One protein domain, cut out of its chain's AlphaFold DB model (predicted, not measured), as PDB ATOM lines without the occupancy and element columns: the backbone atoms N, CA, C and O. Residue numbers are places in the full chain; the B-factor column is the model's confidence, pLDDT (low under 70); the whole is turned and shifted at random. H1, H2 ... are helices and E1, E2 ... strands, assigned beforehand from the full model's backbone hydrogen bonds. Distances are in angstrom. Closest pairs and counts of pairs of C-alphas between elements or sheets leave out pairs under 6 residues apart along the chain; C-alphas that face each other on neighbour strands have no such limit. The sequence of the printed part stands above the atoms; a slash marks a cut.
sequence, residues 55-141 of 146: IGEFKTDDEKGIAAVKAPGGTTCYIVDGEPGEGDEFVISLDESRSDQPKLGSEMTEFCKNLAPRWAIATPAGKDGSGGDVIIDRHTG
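Overview. This is residues 55 to 141 of the 146 residues of an uncharacterized protein of Branchiostoma floridae (UniProt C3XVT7). A small closed barrel of six strands, E1 to E6, has one short helix, H1, packed on its outside over E2 and another, H2, beside E1 at the end of the printed part. The ring is mixed and runs E1, E2, E3, E5, E4, E6 and back to E1, and the three-residue strand E6 closes it. The printed part has 87 residues with six named strands and two named helices, in the order E1 E2 E3 E4 H1 E5 E6 H2, and its class is mixed, helices and strands. It is compact, with a radius of gyration of the C-alphas of 12.1 A, and its rounded outline spans 35 by 29 by 25 A.

Along the chain. E1, residues 55 to 61, begins at C-alpha 55 (50.175, -6.841, -2.261) and is 19.6 A long. E2, residues 66 to 70, measures 13.5 A, E3, residues 76 to 81, 16.2 A, and E4, residues 89 to 94, 16.6 A. H1, residues 106 to 111, begins at C-alpha 106 (60.452, -3.850, 18.995) and measures 8.6 A. E5, residues 116 to 124, is the longest strand at 23.8 A and bends by 56 degrees at residue 119. E6, residues 134 to 136, measures 6.3 A. H2, residues 138 to 141, measures 5.2 A and ends at C-alpha 141 (56.241, -13.338, 4.942).

Arrangement. E1, E2 and E3 form a meander, each strand the antiparallel neighbour of the one before, and E1 and E2, like E2 and E3, are a hairpin. N 59 and O 68 are 2.9 A apart, and N 69 and O 78 2.7 A. E3 and E5 are parallel, with N 79 and O 118 at 2.8 A. E5 pairs with E3 over residues 116 to 119 and with antiparallel E4 over residues 120 to 124, where N 91 and O 123 are 2.8 A apart. E6 is antiparallel to E4, with N 134 and O 90 at 3.0 A, and parallel to E1, with N 56 and O 135 at 2.8 A. H1 is on the barrel, outside it, at a height over the sheet of 8.7 A, and runs along the strands, at 14 degrees to E2 on the local plane. The closest C-alphas of H1 and E2 are those of Met 108 and Ala 68, 6.8 A apart. H2 is on the barrel too; its closest C-alpha pair with E1 is Gly 141 and Phe 58, 6.9 A. H1 and H2 are apart. Every O i to N i+4 pair of H1 is within hydrogen-bond range; H2 is too short for such a pair.

Size, cuts and confidence. The two C-alphas farthest apart, those of Ser 106 and Asp 128, are 37.1 A apart. The printed part has no cut. The link from E4 to H1, with 11 residues, is long. The mean pLDDT of the printed part is 76.4; residue 55, residue 73, residues 83 to 88 and residues 126 to 141 are under 70.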
ATOM      1  N   ILE A  55      49.666  -5.856  -3.220       67.00
ATOM      2  CA  ILE A  55      50.175  -6.841  -2.261       67.00
ATOM      3  C   ILE A  55      50.944  -6.092  -1.171       67.00
ATOM      4  O   ILE A  55      51.984  -5.490  -1.446       67.00
ATOM      5  N   GLY A  56      50.393  -6.078   0.040       71.88
ATOM      6  CA  GLY A  56      51.020  -5.499   1.220       71.88
ATOM      7  C   GLY A  56      51.970  -6.483   1.896       71.88
ATOM      8  O   GLY A  56      51.704  -7.682   1.955       71.88
ATOM      9  N   GLU A  57      53.069  -5.969   2.443       80.50
ATOM     10  CA  GLU A  57      53.865  -6.718   3.417       80.50
ATOM     11  C   GLU A  57      53.120  -6.686   4.755       80.50
ATOM     12  O   GLU A  57      52.505  -5.669   5.094       80.50
ATOM     13  N   PHE A  58      53.208  -7.744   5.556       84.00
ATOM     14  CA  PHE A  58      52.633  -7.737   6.898       84.00
ATOM     15  C   PHE A  58      53.503  -8.475   7.907       84.00
ATOM     16  O   PHE A  58      54.307  -9.336   7.549       84.00
ATOM     17  N   LYS A  59      53.321  -8.125   9.179       85.75
ATOM     18  CA  LYS A  59      53.932  -8.797  10.321       85.75
ATOM     19  C   LYS A  59      52.927  -8.871  11.461       85.75
ATOM     20  O   LYS A  59      52.279  -7.873  11.762       85.75
ATOM     21  N   THR A  60      52.799 -10.035  12.080       85.44
ATOM     22  CA  THR A  60      51.927 -10.265  13.235       85.44
ATOM     23  C   THR A  60      52.728 -10.188  14.532       85.44
ATOM     24  O   THR A  60      53.921 -10.488  14.563       85.44
ATOM     25  N   ASP A  61      52.072  -9.745  15.597       84.19
ATOM     26  CA  ASP A  61      52.529  -9.845  16.982       84.19
ATOM     27  C   ASP A  61      51.440 -10.602  17.737       84.19
ATOM     28  O   ASP A  61      50.425 -10.034  18.153       84.19
ATOM     29  N   ASP A  62      51.629 -11.920  17.824       80.88
ATOM     30  CA  ASP A  62      50.669 -12.857  18.410       80.88
ATOM     31  C   ASP A  62      50.450 -12.598  19.905       80.88
ATOM     32  O   ASP A  62      49.359 -12.822  20.426       80.88
ATOM     33  N   GLU A  63      51.468 -12.078  20.600       80.75
ATOM     34  CA  GLU A  63      51.379 -11.743  22.024       80.75
ATOM     35  C   GLU A  63      50.422 -10.572  22.271       80.75
ATOM     36  O   GLU A  63      49.698 -10.549  23.270       80.75
ATOM     37  N   LYS A  64      50.407  -9.591  21.363       80.62
ATOM     38  CA  LYS A  64      49.489  -8.446  21.402       80.62
ATOM     39  C   LYS A  64      48.206  -8.667  20.605       80.62
ATOM     40  O   LYS A  64      47.282  -7.867  20.755       80.62
ATOM     41  N   GLY A  65      48.141  -9.712  19.781       84.69
ATOM     42  CA  GLY A  65      47.006 -10.016  18.913       84.69
ATOM     43  C   GLY A  65      46.768  -8.950  17.843       84.69
ATOM     44  O   GLY A  65      45.617  -8.635  17.547       84.69
ATOM     45  N   ILE A  66      47.834  -8.356  17.303       87.88
ATOM     46  CA  ILE A  66      47.756  -7.298  16.285       87.88
ATOM     47  C   ILE A  66      48.647  -7.624  15.090       87.88
ATOM     48  O   ILE A  66      49.654  -8.317  15.220       87.88
ATOM     49  N   ALA A  67      48.305  -7.075  13.929       87.38
ATOM     50  CA  ALA A  67      49.117  -7.159  12.726       87.38
ATOM     51  C   ALA A  67      49.455  -5.763  12.197       87.38
ATOM     52  O   ALA A  67      48.619  -4.861  12.153       87.38
ATOM     53  N   ALA A  68      50.702  -5.588  11.777       88.62
ATOM     54  CA  ALA A  68      51.158  -4.432  11.031       88.62
ATOM     55  C   ALA A  68      51.122  -4.749   9.536       88.62
ATOM     56  O   ALA A  68      51.655  -5.767   9.104       88.62
ATOM     57  N   VAL A  69      50.536  -3.857   8.747       85.94
ATOM     58  CA  VAL A  69      50.386  -3.974   7.298       85.94
ATOM     59  C   VAL A  69      51.003  -2.752   6.636       85.94
ATOM     60  O   VAL A  69      50.712  -1.603   6.982       85.94
ATOM     61  N   LYS A  70      51.855  -2.999   5.647       85.06
ATOM     62  CA  LYS A  70      52.527  -1.977   4.855       85.06
ATOM     63  C   LYS A  70      52.130  -2.134   3.398       85.06
ATOM     64  O   LYS A  70      52.533  -3.080   2.724       85.06
ATOM     65  N   ALA A  71      51.380  -1.160   2.897       74.94
ATOM     66  CA  ALA A  71      51.138  -1.049   1.469       74.94
ATOM     67  C   ALA A  71      52.418  -0.542   0.768       74.94
ATOM     68  O   ALA A  71      53.028   0.428   1.235       74.94
ATOM     69  N   PRO A  72      52.856  -1.151  -0.344       70.94
ATOM     70  CA  PRO A  72      53.988  -0.661  -1.120       70.94
ATOM     71  C   PRO A  72      53.708   0.752  -1.642       70.94
ATOM     72  O   PRO A  72      52.625   1.063  -2.130       70.94
ATOM     73  N   GLY A  73      54.697   1.635  -1.492       68.25
ATOM     74  CA  GLY A  73      54.554   3.065  -1.791       68.25
ATOM     75  C   GLY A  73      53.751   3.862  -0.752       68.25
ATOM     76  O   GLY A  73      53.623   5.075  -0.896       68.25
ATOM     77  N   GLY A  74      53.241   3.212   0.300       72.62
ATOM     78  CA  GLY A  74      52.561   3.868   1.410       72.62
ATOM     79  C   GLY A  74      53.527   4.600   2.343       72.62
ATOM     80  O   GLY A  74      54.662   4.180   2.559       72.62
ATOM     81  N   THR A  75      53.053   5.696   2.934       81.06
ATOM     82  CA  THR A  75      53.773   6.472   3.964       81.06
ATOM     83  C   THR A  75      53.358   6.098   5.391       81.06
ATOM     84  O   THR A  75      53.875   6.653   6.359       81.06
ATOM     85  N   THR A  76      52.410   5.172   5.520       83.56
ATOM     86  CA  THR A  76      51.739   4.815   6.772       83.56
ATOM     87  C   THR A  76      51.884   3.320   7.018       83.56
ATOM     88  O   THR A  76      51.735   2.530   6.086       83.56
ATOM     89  N   CYS A  77      52.153   2.942   8.269       88.69
ATOM     90  CA  CYS A  77      52.062   1.553   8.713       88.69
ATOM     91  C   CYS A  77      50.687   1.351   9.350       88.69
ATOM     92  O   CYS A  77      50.363   2.015  10.338       88.69
ATOM     93  N   TYR A  78      49.863   0.486   8.774       88.81
ATOM     94  CA  TYR A  78      48.513   0.236   9.265       88.81
ATOM     95  C   TYR A  78      48.551  -0.859  10.316       88.81
ATOM     96  O   TYR A  78      49.093  -1.927  10.067       88.81
ATOM     97  N   ILE A  79      47.992  -0.596  11.488       90.81
ATOM     98  CA  ILE A  79      47.940  -1.551  12.591       90.81
ATOM     99  C   ILE A  79      46.498  -1.998  12.737       90.81
ATOM    100  O   ILE A  79      45.624  -1.172  12.995       90.81
ATOM    101  N   VAL A  80      46.260  -3.287  12.547       88.50
ATOM    102  CA  VAL A  80      44.937  -3.905  12.623       88.50
ATOM    103  C   VAL A  80      44.900  -4.891  13.778       88.50
ATOM    104  O   VAL A  80      45.922  -5.474  14.144       88.50
ATOM    105  N   ASP A  81      43.722  -5.067  14.363       86.75
ATOM    106  CA  ASP A  81      43.506  -6.102  15.367       86.75
ATOM    107  C   ASP A  81      43.330  -7.463  14.689       86.75
ATOM    108  O   ASP A  81      42.619  -7.585  13.689       86.75
ATOM    109  N   GLY A  82      43.948  -8.488  15.268       78.25
ATOM    110  CA  GLY A  82      43.902  -9.859  14.779       78.25
ATOM    111  C   GLY A  82      44.948 -10.194  13.714       78.25
ATOM    112  O   GLY A  82      45.670  -9.342  13.197       78.25
ATOM    113  N   GLU A  83      45.022 -11.487  13.405       67.19
ATOM    114  CA  GLU A  83      45.822 -12.017  12.306       67.19
ATOM    115  C   GLU A  83      44.976 -11.996  11.019       67.19
ATOM    116  O   GLU A  83      43.901 -12.607  11.001       67.19
ATOM    117  N   PRO A  84      45.411 -11.318   9.940       61.28
ATOM    118  CA  PRO A  84      44.777 -11.483   8.639       61.28
ATOM    119  C   PRO A  84      44.979 -12.934   8.170       61.28
ATOM    120  O   PRO A  84      46.110 -13.414   8.085       61.28
ATOM    121  N   GLY A  85      43.871 -13.633   7.915       55.12
ATOM    122  CA  GLY A  85      43.854 -15.045   7.531       55.12
ATOM    123  C   GLY A  85      44.593 -15.341   6.221       55.12
ATOM    124  O   GLY A  85      44.770 -14.480   5.359       55.12
ATOM    125  N   GLU A  86      45.059 -16.584   6.076       52.09
ATOM    126  CA  GLU A  86      45.808 -17.043   4.902       52.09
ATOM    127  C   GLU A  86      44.904 -17.068   3.655       52.09
ATOM    128  O   GLU A  86      43.939 -17.826   3.603       52.09
ATOM    129  N   GLY A  87      45.227 -16.262   2.636       55.12
ATOM    130  CA  GLY A  87      44.477 -16.220   1.372       55.12
ATOM    131  C   GLY A  87      43.232 -15.328   1.381       55.12
ATOM    132  O   GLY A  87      42.487 -15.332   0.401       55.12
ATOM    133  N   ASP A  88      43.023 -14.555   2.446       65.06
ATOM    134  CA  ASP A  88      41.917 -13.612   2.542       65.06
ATOM    135  C   ASP A  88      42.349 -12.231   2.019       65.06
ATOM    136  O   ASP A  88      43.341 -11.633   2.443       65.06
ATOM    137  N   GLU A  89      41.605 -11.723   1.042       72.69
ATOM    138  CA  GLU A  89      41.764 -10.362   0.547       72.69
ATOM    139  C   GLU A  89      41.089  -9.394   1.522       72.69
ATOM    140  O   GLU A  89      39.937  -9.607   1.909       72.69
ATOM    141  N   PHE A  90      41.786  -8.327   1.920       74.25
ATOM    142  CA  PHE A  90      41.255  -7.348   2.862       74.25
ATOM    143  C   PHE A  90      41.354  -5.925   2.324       74.25
ATOM    144  O   PHE A  90      42.315  -5.512   1.680       74.25
ATOM    145  N   VAL A  91      40.363  -5.120   2.676       77.75
ATOM    146  CA  VAL A  91      40.406  -3.672   2.535       77.75
ATOM    147  C   VAL A  91      40.860  -3.096   3.864       77.75
ATOM    148  O   VAL A  91      40.197  -3.274   4.890       77.75
ATOM    149  N   ILE A  92      41.995  -2.402   3.844       79.75
ATOM    150  CA  ILE A  92      42.521  -1.696   5.009       79.75
ATOM    151  C   ILE A  92      42.041  -0.250   4.955       79.75
ATOM    152  O   ILE A  92      42.343   0.482   4.015       79.75
ATOM    153  N   SER A  93      41.301   0.172   5.975       81.69
ATOM    154  CA  SER A  93      40.852   1.559   6.144       81.69
ATOM    155  C   SER A  93      41.345   2.112   7.473       81.69
ATOM    156  O   SER A  93      41.451   1.370   8.444       81.69
ATOM    157  N   LEU A  94      41.653   3.408   7.537       85.69
ATOM    158  CA  LEU A  94      42.040   4.043   8.798       85.69
ATOM    159  C   LEU A  94      40.895   3.973   9.810       85.69
ATOM    160  O   LEU A  94      39.742   4.239   9.478       85.69
ATOM    161  N   ASP A  95      41.236   3.649  11.052       86.31
ATOM    162  CA  ASP A  95      40.284   3.620  12.149       86.31
ATOM    163  C   ASP A  95      40.256   4.979  12.849       86.31
ATOM    164  O   ASP A  95      41.064   5.267  13.731       86.31
ATOM    165  N   GLU A  96      39.328   5.841  12.441       85.94
ATOM    166  CA  GLU A  96      39.183   7.179  13.023       85.94
ATOM    167  C   GLU A  96      38.538   7.167  14.417       85.94
ATOM    168  O   GLU A  96      38.559   8.185  15.112       85.94
ATOM    169  N   SER A  97      37.985   6.028  14.855       87.38
ATOM    170  CA  SER A  97      37.404   5.899  16.195       87.38
ATOM    171  C   SER A  97      38.477   5.848  17.286       87.38
ATOM    172  O   SER A  97      38.235   6.256  18.426       87.38
ATOM    173  N   ARG A  98      39.687   5.404  16.926       83.81
ATOM    174  CA  ARG A  98      40.849   5.337  17.810       83.81
ATOM    175  C   ARG A  98      41.779   6.514  17.560       83.81
ATOM    176  O   ARG A  98      42.348   6.687  16.486       83.81
ATOM    177  N   SER A  99      41.943   7.336  18.591       84.19
ATOM    178  CA  SER A  99      42.816   8.516  18.553       84.19
ATOM    179  C   SER A  99      44.173   8.284  19.213       84.19
ATOM    180  O   SER A  99      45.097   9.077  19.018       84.19
ATOM    181  N   ASP A 100      44.313   7.203  19.981       87.50
ATOM    182  CA  ASP A 100      45.573   6.804  20.584       87.50
ATOM    183  C   ASP A 100      46.547   6.243  19.540       87.50
ATOM    184  O   ASP A 100      46.180   5.848  18.434       87.50
ATOM    185  N   GLN A 101      47.832   6.247  19.889       86.31
ATOM    186  CA  GLN A 101      48.872   5.677  19.043       86.31
ATOM    187  C   GLN A 101      49.047   4.185  19.376       86.31
ATOM    188  O   GLN A 101      49.196   3.854  20.559       86.31
ATOM    189  N   PRO A 102      49.092   3.291  18.372       85.81
ATOM    190  CA  PRO A 102      49.311   1.867  18.605       85.81
ATOM    191  C   PRO A 102      50.666   1.610  19.280       85.81
ATOM    192  O   PRO A 102      51.708   2.109  18.852       85.81
ATOM    193  N   LYS A 103      50.657   0.802  20.346       87.69
ATOM    194  CA  LYS A 103      51.862   0.433  21.109       87.69
ATOM    195  C   LYS A 103      52.519  -0.814  20.524       87.69
ATOM    196  O   LYS A 103      52.217  -1.935  20.944       87.69
ATOM    197  N   LEU A 104      53.448  -0.600  19.603       87.62
ATOM    198  CA  LEU A 104      54.167  -1.665  18.907       87.62
ATOM    199  C   LEU A 104      55.290  -2.268  19.764       87.62
ATOM    200  O   LEU A 104      55.925  -1.567  20.551       87.62
ATOM    201  N   GLY A 105      55.538  -3.570  19.598       85.94
ATOM    202  CA  GLY A 105      56.768  -4.212  20.068       85.94
ATOM    203  C   GLY A 105      57.989  -3.790  19.240       85.94
ATOM    204  O   GLY A 105      57.856  -3.130  18.203       85.94
ATOM    205  N   SER A 106      59.189  -4.181  19.680       87.94
ATOM    206  CA  SER A 106      60.452  -3.850  18.995       87.94
ATOM    207  C   SER A 106      60.456  -4.319  17.541       87.94
ATOM    208  O   SER A 106      60.817  -3.568  16.642       87.94
ATOM    209  N   GLU A 107      59.980  -5.538  17.301       87.50
ATOM    210  CA  GLU A 107      59.960  -6.147  15.975       87.50
ATOM    211  C   GLU A 107      58.994  -5.471  15.001       87.50
ATOM    212  O   GLU A 107      59.318  -5.303  13.828       87.50
ATOM    213  N   MET A 108      57.821  -5.053  15.472       86.81
ATOM    214  CA  MET A 108      56.859  -4.314  14.650       86.81
ATOM    215  C   MET A 108      57.278  -2.866  14.427       86.81
ATOM    216  O   MET A 108      57.052  -2.313  13.353       86.81
ATOM    217  N   THR A 109      57.935  -2.261  15.415       89.62
ATOM    218  CA  THR A 109      58.571  -0.949  15.244       89.62
ATOM    219  C   THR A 109      59.643  -1.024  14.160       89.62
ATOM    220  O   THR A 109      59.714  -0.148  13.296       89.62
ATOM    221  N   GLU A 110      60.441  -2.096  14.161       89.75
ATOM    222  CA  GLU A 110      61.411  -2.349  13.105       89.75
ATOM    223  C   GLU A 110      60.738  -2.686  11.773       89.75
ATOM    224  O   GLU A 110      61.225  -2.258  10.741       89.75
ATOM    225  N   PHE A 111      59.613  -3.394  11.742       89.06
ATOM    226  CA  PHE A 111      58.899  -3.653  10.491       89.06
ATOM    227  C   PHE A 111      58.368  -2.360   9.848       89.06
ATOM    228  O   PHE A 111      58.558  -2.116   8.657       89.06
ATOM    229  N   CYS A 112      57.779  -1.474  10.650       87.56
ATOM    230  CA  CYS A 112      57.205  -0.215  10.190       87.56
ATOM    231  C   CYS A 112      58.245   0.872   9.833       87.56
ATOM    232  O   CYS A 112      57.824   2.001   9.620       87.56
ATOM    233  N   LYS A 113      59.566   0.599   9.788       82.50
ATOM    234  CA  LYS A 113      60.678   1.590   9.670       82.50
ATOM    235  C   LYS A 113      60.283   2.954   9.096       82.50
ATOM    236  O   LYS A 113      60.007   3.072   7.904       82.50
ATOM    237  N   ASN A 114      60.375   4.003   9.915       83.31
ATOM    238  CA  ASN A 114      60.116   5.404   9.539       83.31
ATOM    239  C   ASN A 114      58.698   5.712   9.014       83.31
ATOM    240  O   ASN A 114      58.440   6.848   8.619       83.31
ATOM    241  N   LEU A 115      57.777   4.750   9.019       87.25
ATOM    242  CA  LEU A 115      56.366   4.966   8.730       87.25
ATOM    243  C   LEU A 115      55.636   5.259  10.038       87.25
ATOM    244  O   LEU A 115      55.862   4.604  11.057       87.25
ATOM    245  N   ALA A 116      54.735   6.237  10.007       86.50
ATOM    246  CA  ALA A 116      53.908   6.540  11.166       86.50
ATOM    247  C   ALA A 116      52.886   5.407  11.367       86.50
ATOM    248  O   ALA A 116      52.111   5.133  10.441       86.50
ATOM    249  N   PRO A 117      52.859   4.743  12.535       89.56
ATOM    250  CA  PRO A 117      51.903   3.682  12.782       89.56
ATOM    251  C   PRO A 117      50.529   4.275  13.112       89.56
ATOM    252  O   PRO A 117      50.405   5.216  13.904       89.56
ATOM    253  N   ARG A 118      49.486   3.750  12.472       90.44
ATOM    254  CA  ARG A 118      48.106   4.233  12.599       90.44
ATOM    255  C   ARG A 118      47.157   3.058  12.739       90.44
ATOM    256  O   ARG A 118      47.292   2.077  12.014       90.44
ATOM    257  N   TRP A 119      46.192   3.186  13.645       90.94
ATOM    258  CA  TRP A 119      45.119   2.211  13.765       90.94
ATOM    259  C   TRP A 119      44.305   2.133  12.477       90.94
ATOM    260  O   TRP A 119      44.035   3.144  11.820       90.94
ATOM    261  N   ALA A 120      43.944   0.913  12.120       87.81
ATOM    262  CA  ALA A 120      43.205   0.585  10.925       87.81
ATOM    263  C   ALA A 120      42.249  -0.578  11.191       87.81
ATOM    264  O   ALA A 120      42.421  -1.361  12.125       87.81
ATOM    265  N   ILE A 121      41.240  -0.687  10.337       84.81
ATOM    266  CA  ILE A 121      40.291  -1.790  10.305       84.81
ATOM    267  C   ILE A 121      40.566  -2.581   9.029       84.81
ATOM    268  O   ILE A 121      40.590  -2.009   7.936       84.81
ATOM    269  N   ALA A 122      40.758  -3.890   9.181       80.44
ATOM    270  CA  ALA A 122      40.746  -4.830   8.072       80.44
ATOM    271  C   ALA A 122      39.317  -5.342   7.875       80.44
ATOM    272  O   ALA A 122      38.729  -5.927   8.782       80.44
ATOM    273  N   THR A 123      38.749  -5.111   6.694       79.12
ATOM    274  CA  THR A 123      37.450  -5.675   6.302       79.12
ATOM    275  C   THR A 123      37.676  -6.651   5.155       79.12
ATOM    276  O   THR A 123      38.433  -6.302   4.253       79.12
ATOM    277  N   PRO A 124      37.061  -7.846   5.137       76.69
ATOM    278  CA  PRO A 124      37.163  -8.744   3.989       76.69
ATOM    279  C   PRO A 124      36.756  -8.021   2.703       76.69
ATOM    280  O   PRO A 124      35.710  -7.365   2.668       76.69
ATOM    281  N   ALA A 125      37.575  -8.123   1.659       72.00
ATOM    282  CA  ALA A 125      37.226  -7.577   0.360       72.00
ATOM    283  C   ALA A 125      36.011  -8.331  -0.191       72.00
ATOM    284  O   ALA A 125      35.919  -9.562  -0.143       72.00
ATOM    285  N   GLY A 126      35.022  -7.576  -0.664       66.25
ATOM    286  CA  GLY A 126      33.873  -8.160  -1.345       66.25
ATOM    287  C   GLY A 126      34.296  -8.804  -2.667       66.25
ATOM    288  O   GLY A 126      35.350  -8.500  -3.213       66.25
ATOM    289  N   LYS A 127      33.427  -9.644  -3.245       56.16
ATOM    290  CA  LYS A 127      33.640 -10.236  -4.584       56.16
ATOM    291  C   LYS A 127      33.839  -9.209  -5.709       56.16
ATOM    292  O   LYS A 127      34.300  -9.584  -6.783       56.16
ATOM    293  N   ASP A 128      33.501  -7.950  -5.453       56.88
ATOM    294  CA  ASP A 128      33.588  -6.829  -6.384       56.88
ATOM    295  C   ASP A 128      34.657  -5.832  -5.912       56.88
ATOM    296  O   ASP A 128      34.359  -4.655  -5.700       56.88
ATOM    297  N   GLY A 129      35.872  -6.339  -5.677       51.38
ATOM    298  CA  GLY A 129      36.994  -5.582  -5.129       51.38
ATOM    299  C   GLY A 129      37.128  -4.187  -5.743       51.38
ATOM    300  O   GLY A 129      37.157  -4.015  -6.968       51.38
ATOM    301  N   SER A 130      37.129  -3.173  -4.881       50.12
ATOM    302  CA  SER A 130      37.271  -1.781  -5.301       50.12
ATOM    303  C   SER A 130      38.762  -1.474  -5.415       50.12
ATOM    304  O   SER A 130      39.587  -2.085  -4.753       50.12
ATOM    305  N   GLY A 131      39.157  -0.537  -6.276       48.56
ATOM    306  CA  GLY A 131      40.560  -0.317  -6.671       48.56
ATOM    307  C   GLY A 131      41.539   0.197  -5.596       48.56
ATOM    308  O   GLY A 131      42.478   0.903  -5.959       48.56
ATOM    309  N   GLY A 132      41.323  -0.103  -4.313       54.28
ATOM    310  CA  GLY A 132      42.224   0.159  -3.188       54.28
ATOM    311  C   GLY A 132      42.444  -1.046  -2.262       54.28
ATOM    312  O   GLY A 132      42.923  -0.855  -1.145       54.28
ATOM    313  N   ASP A 133      42.088  -2.258  -2.692       58.19
ATOM    314  CA  ASP A 133      42.169  -3.458  -1.855       58.19
ATOM    315  C   ASP A 133      43.634  -3.885  -1.629       58.19
ATOM    316  O   ASP A 133      44.456  -3.919  -2.555       58.19
ATOM    317  N   VAL A 134      43.986  -4.187  -0.373       61.41
ATOM    318  CA  VAL A 134      45.333  -4.626   0.011       61.41
ATOM    319  C   VAL A 134      45.312  -6.141   0.172       61.41
ATOM    320  O   VAL A 134      44.798  -6.681   1.148       61.41
ATOM    321  N   ILE A 135      45.910  -6.842  -0.784       60.44
ATOM    322  CA  ILE A 135      46.075  -8.290  -0.689       60.44
ATOM    323  C   ILE A 135      47.232  -8.570   0.269       60.44
ATOM    324  O   ILE A 135      48.321  -8.024   0.107       60.44
ATOM    325  N   ILE A 136      47.020  -9.432   1.253       61.16
ATOM    326  CA  ILE A 136      48.058  -9.844   2.192       61.16
ATOM    327  C   ILE A 136      48.411 -11.303   1.881       61.16
ATOM    328  O   ILE A 136      47.605 -12.200   2.101       61.16
ATOM    329  N   ASP A 137      49.607 -11.553   1.337       54.53
ATOM    330  CA  ASP A 137      50.059 -12.909   1.001       54.53
ATOM    331  C   ASP A 137      51.043 -13.445   2.054       54.53
ATOM    332  O   ASP A 137      52.193 -13.008   2.151       54.53
ATOM    333  N   ARG A 138      50.605 -14.434   2.841       53.34
ATOM    334  CA  ARG A 138      51.411 -15.060   3.906       53.34
ATOM    335  C   ARG A 138      52.580 -15.905   3.395       53.34
ATOM    336  O   ARG A 138      53.499 -16.184   4.168       53.34
ATOM    337  N   HIS A 139      52.616 -16.272   2.113       45.34
ATOM    338  CA  HIS A 139      53.758 -16.988   1.542       45.34
ATOM    339  C   HIS A 139      54.971 -16.076   1.330       45.34
ATOM    340  O   HIS A 139      56.104 -16.557   1.389       45.34
ATOM    341  N   THR A 140      54.768 -14.765   1.176       47.94
ATOM    342  CA  THR A 140      55.872 -13.790   1.105       47.94
ATOM    343  C   THR A 140      56.481 -13.422   2.468       47.94
ATOM    344  O   THR A 140      57.644 -13.027   2.517       47.94
ATOM    345  N   GLY A 141      55.761 -13.628   3.579       39.78
ATOM    346  CA  GLY A 141      56.241 -13.338   4.942       39.78
ATOM    347  C   GLY A 141      57.098 -14.437   5.589       39.78
ATOM    348  O   GLY A 141      57.825 -14.168   6.539       39.78
TER     349      GLY A 141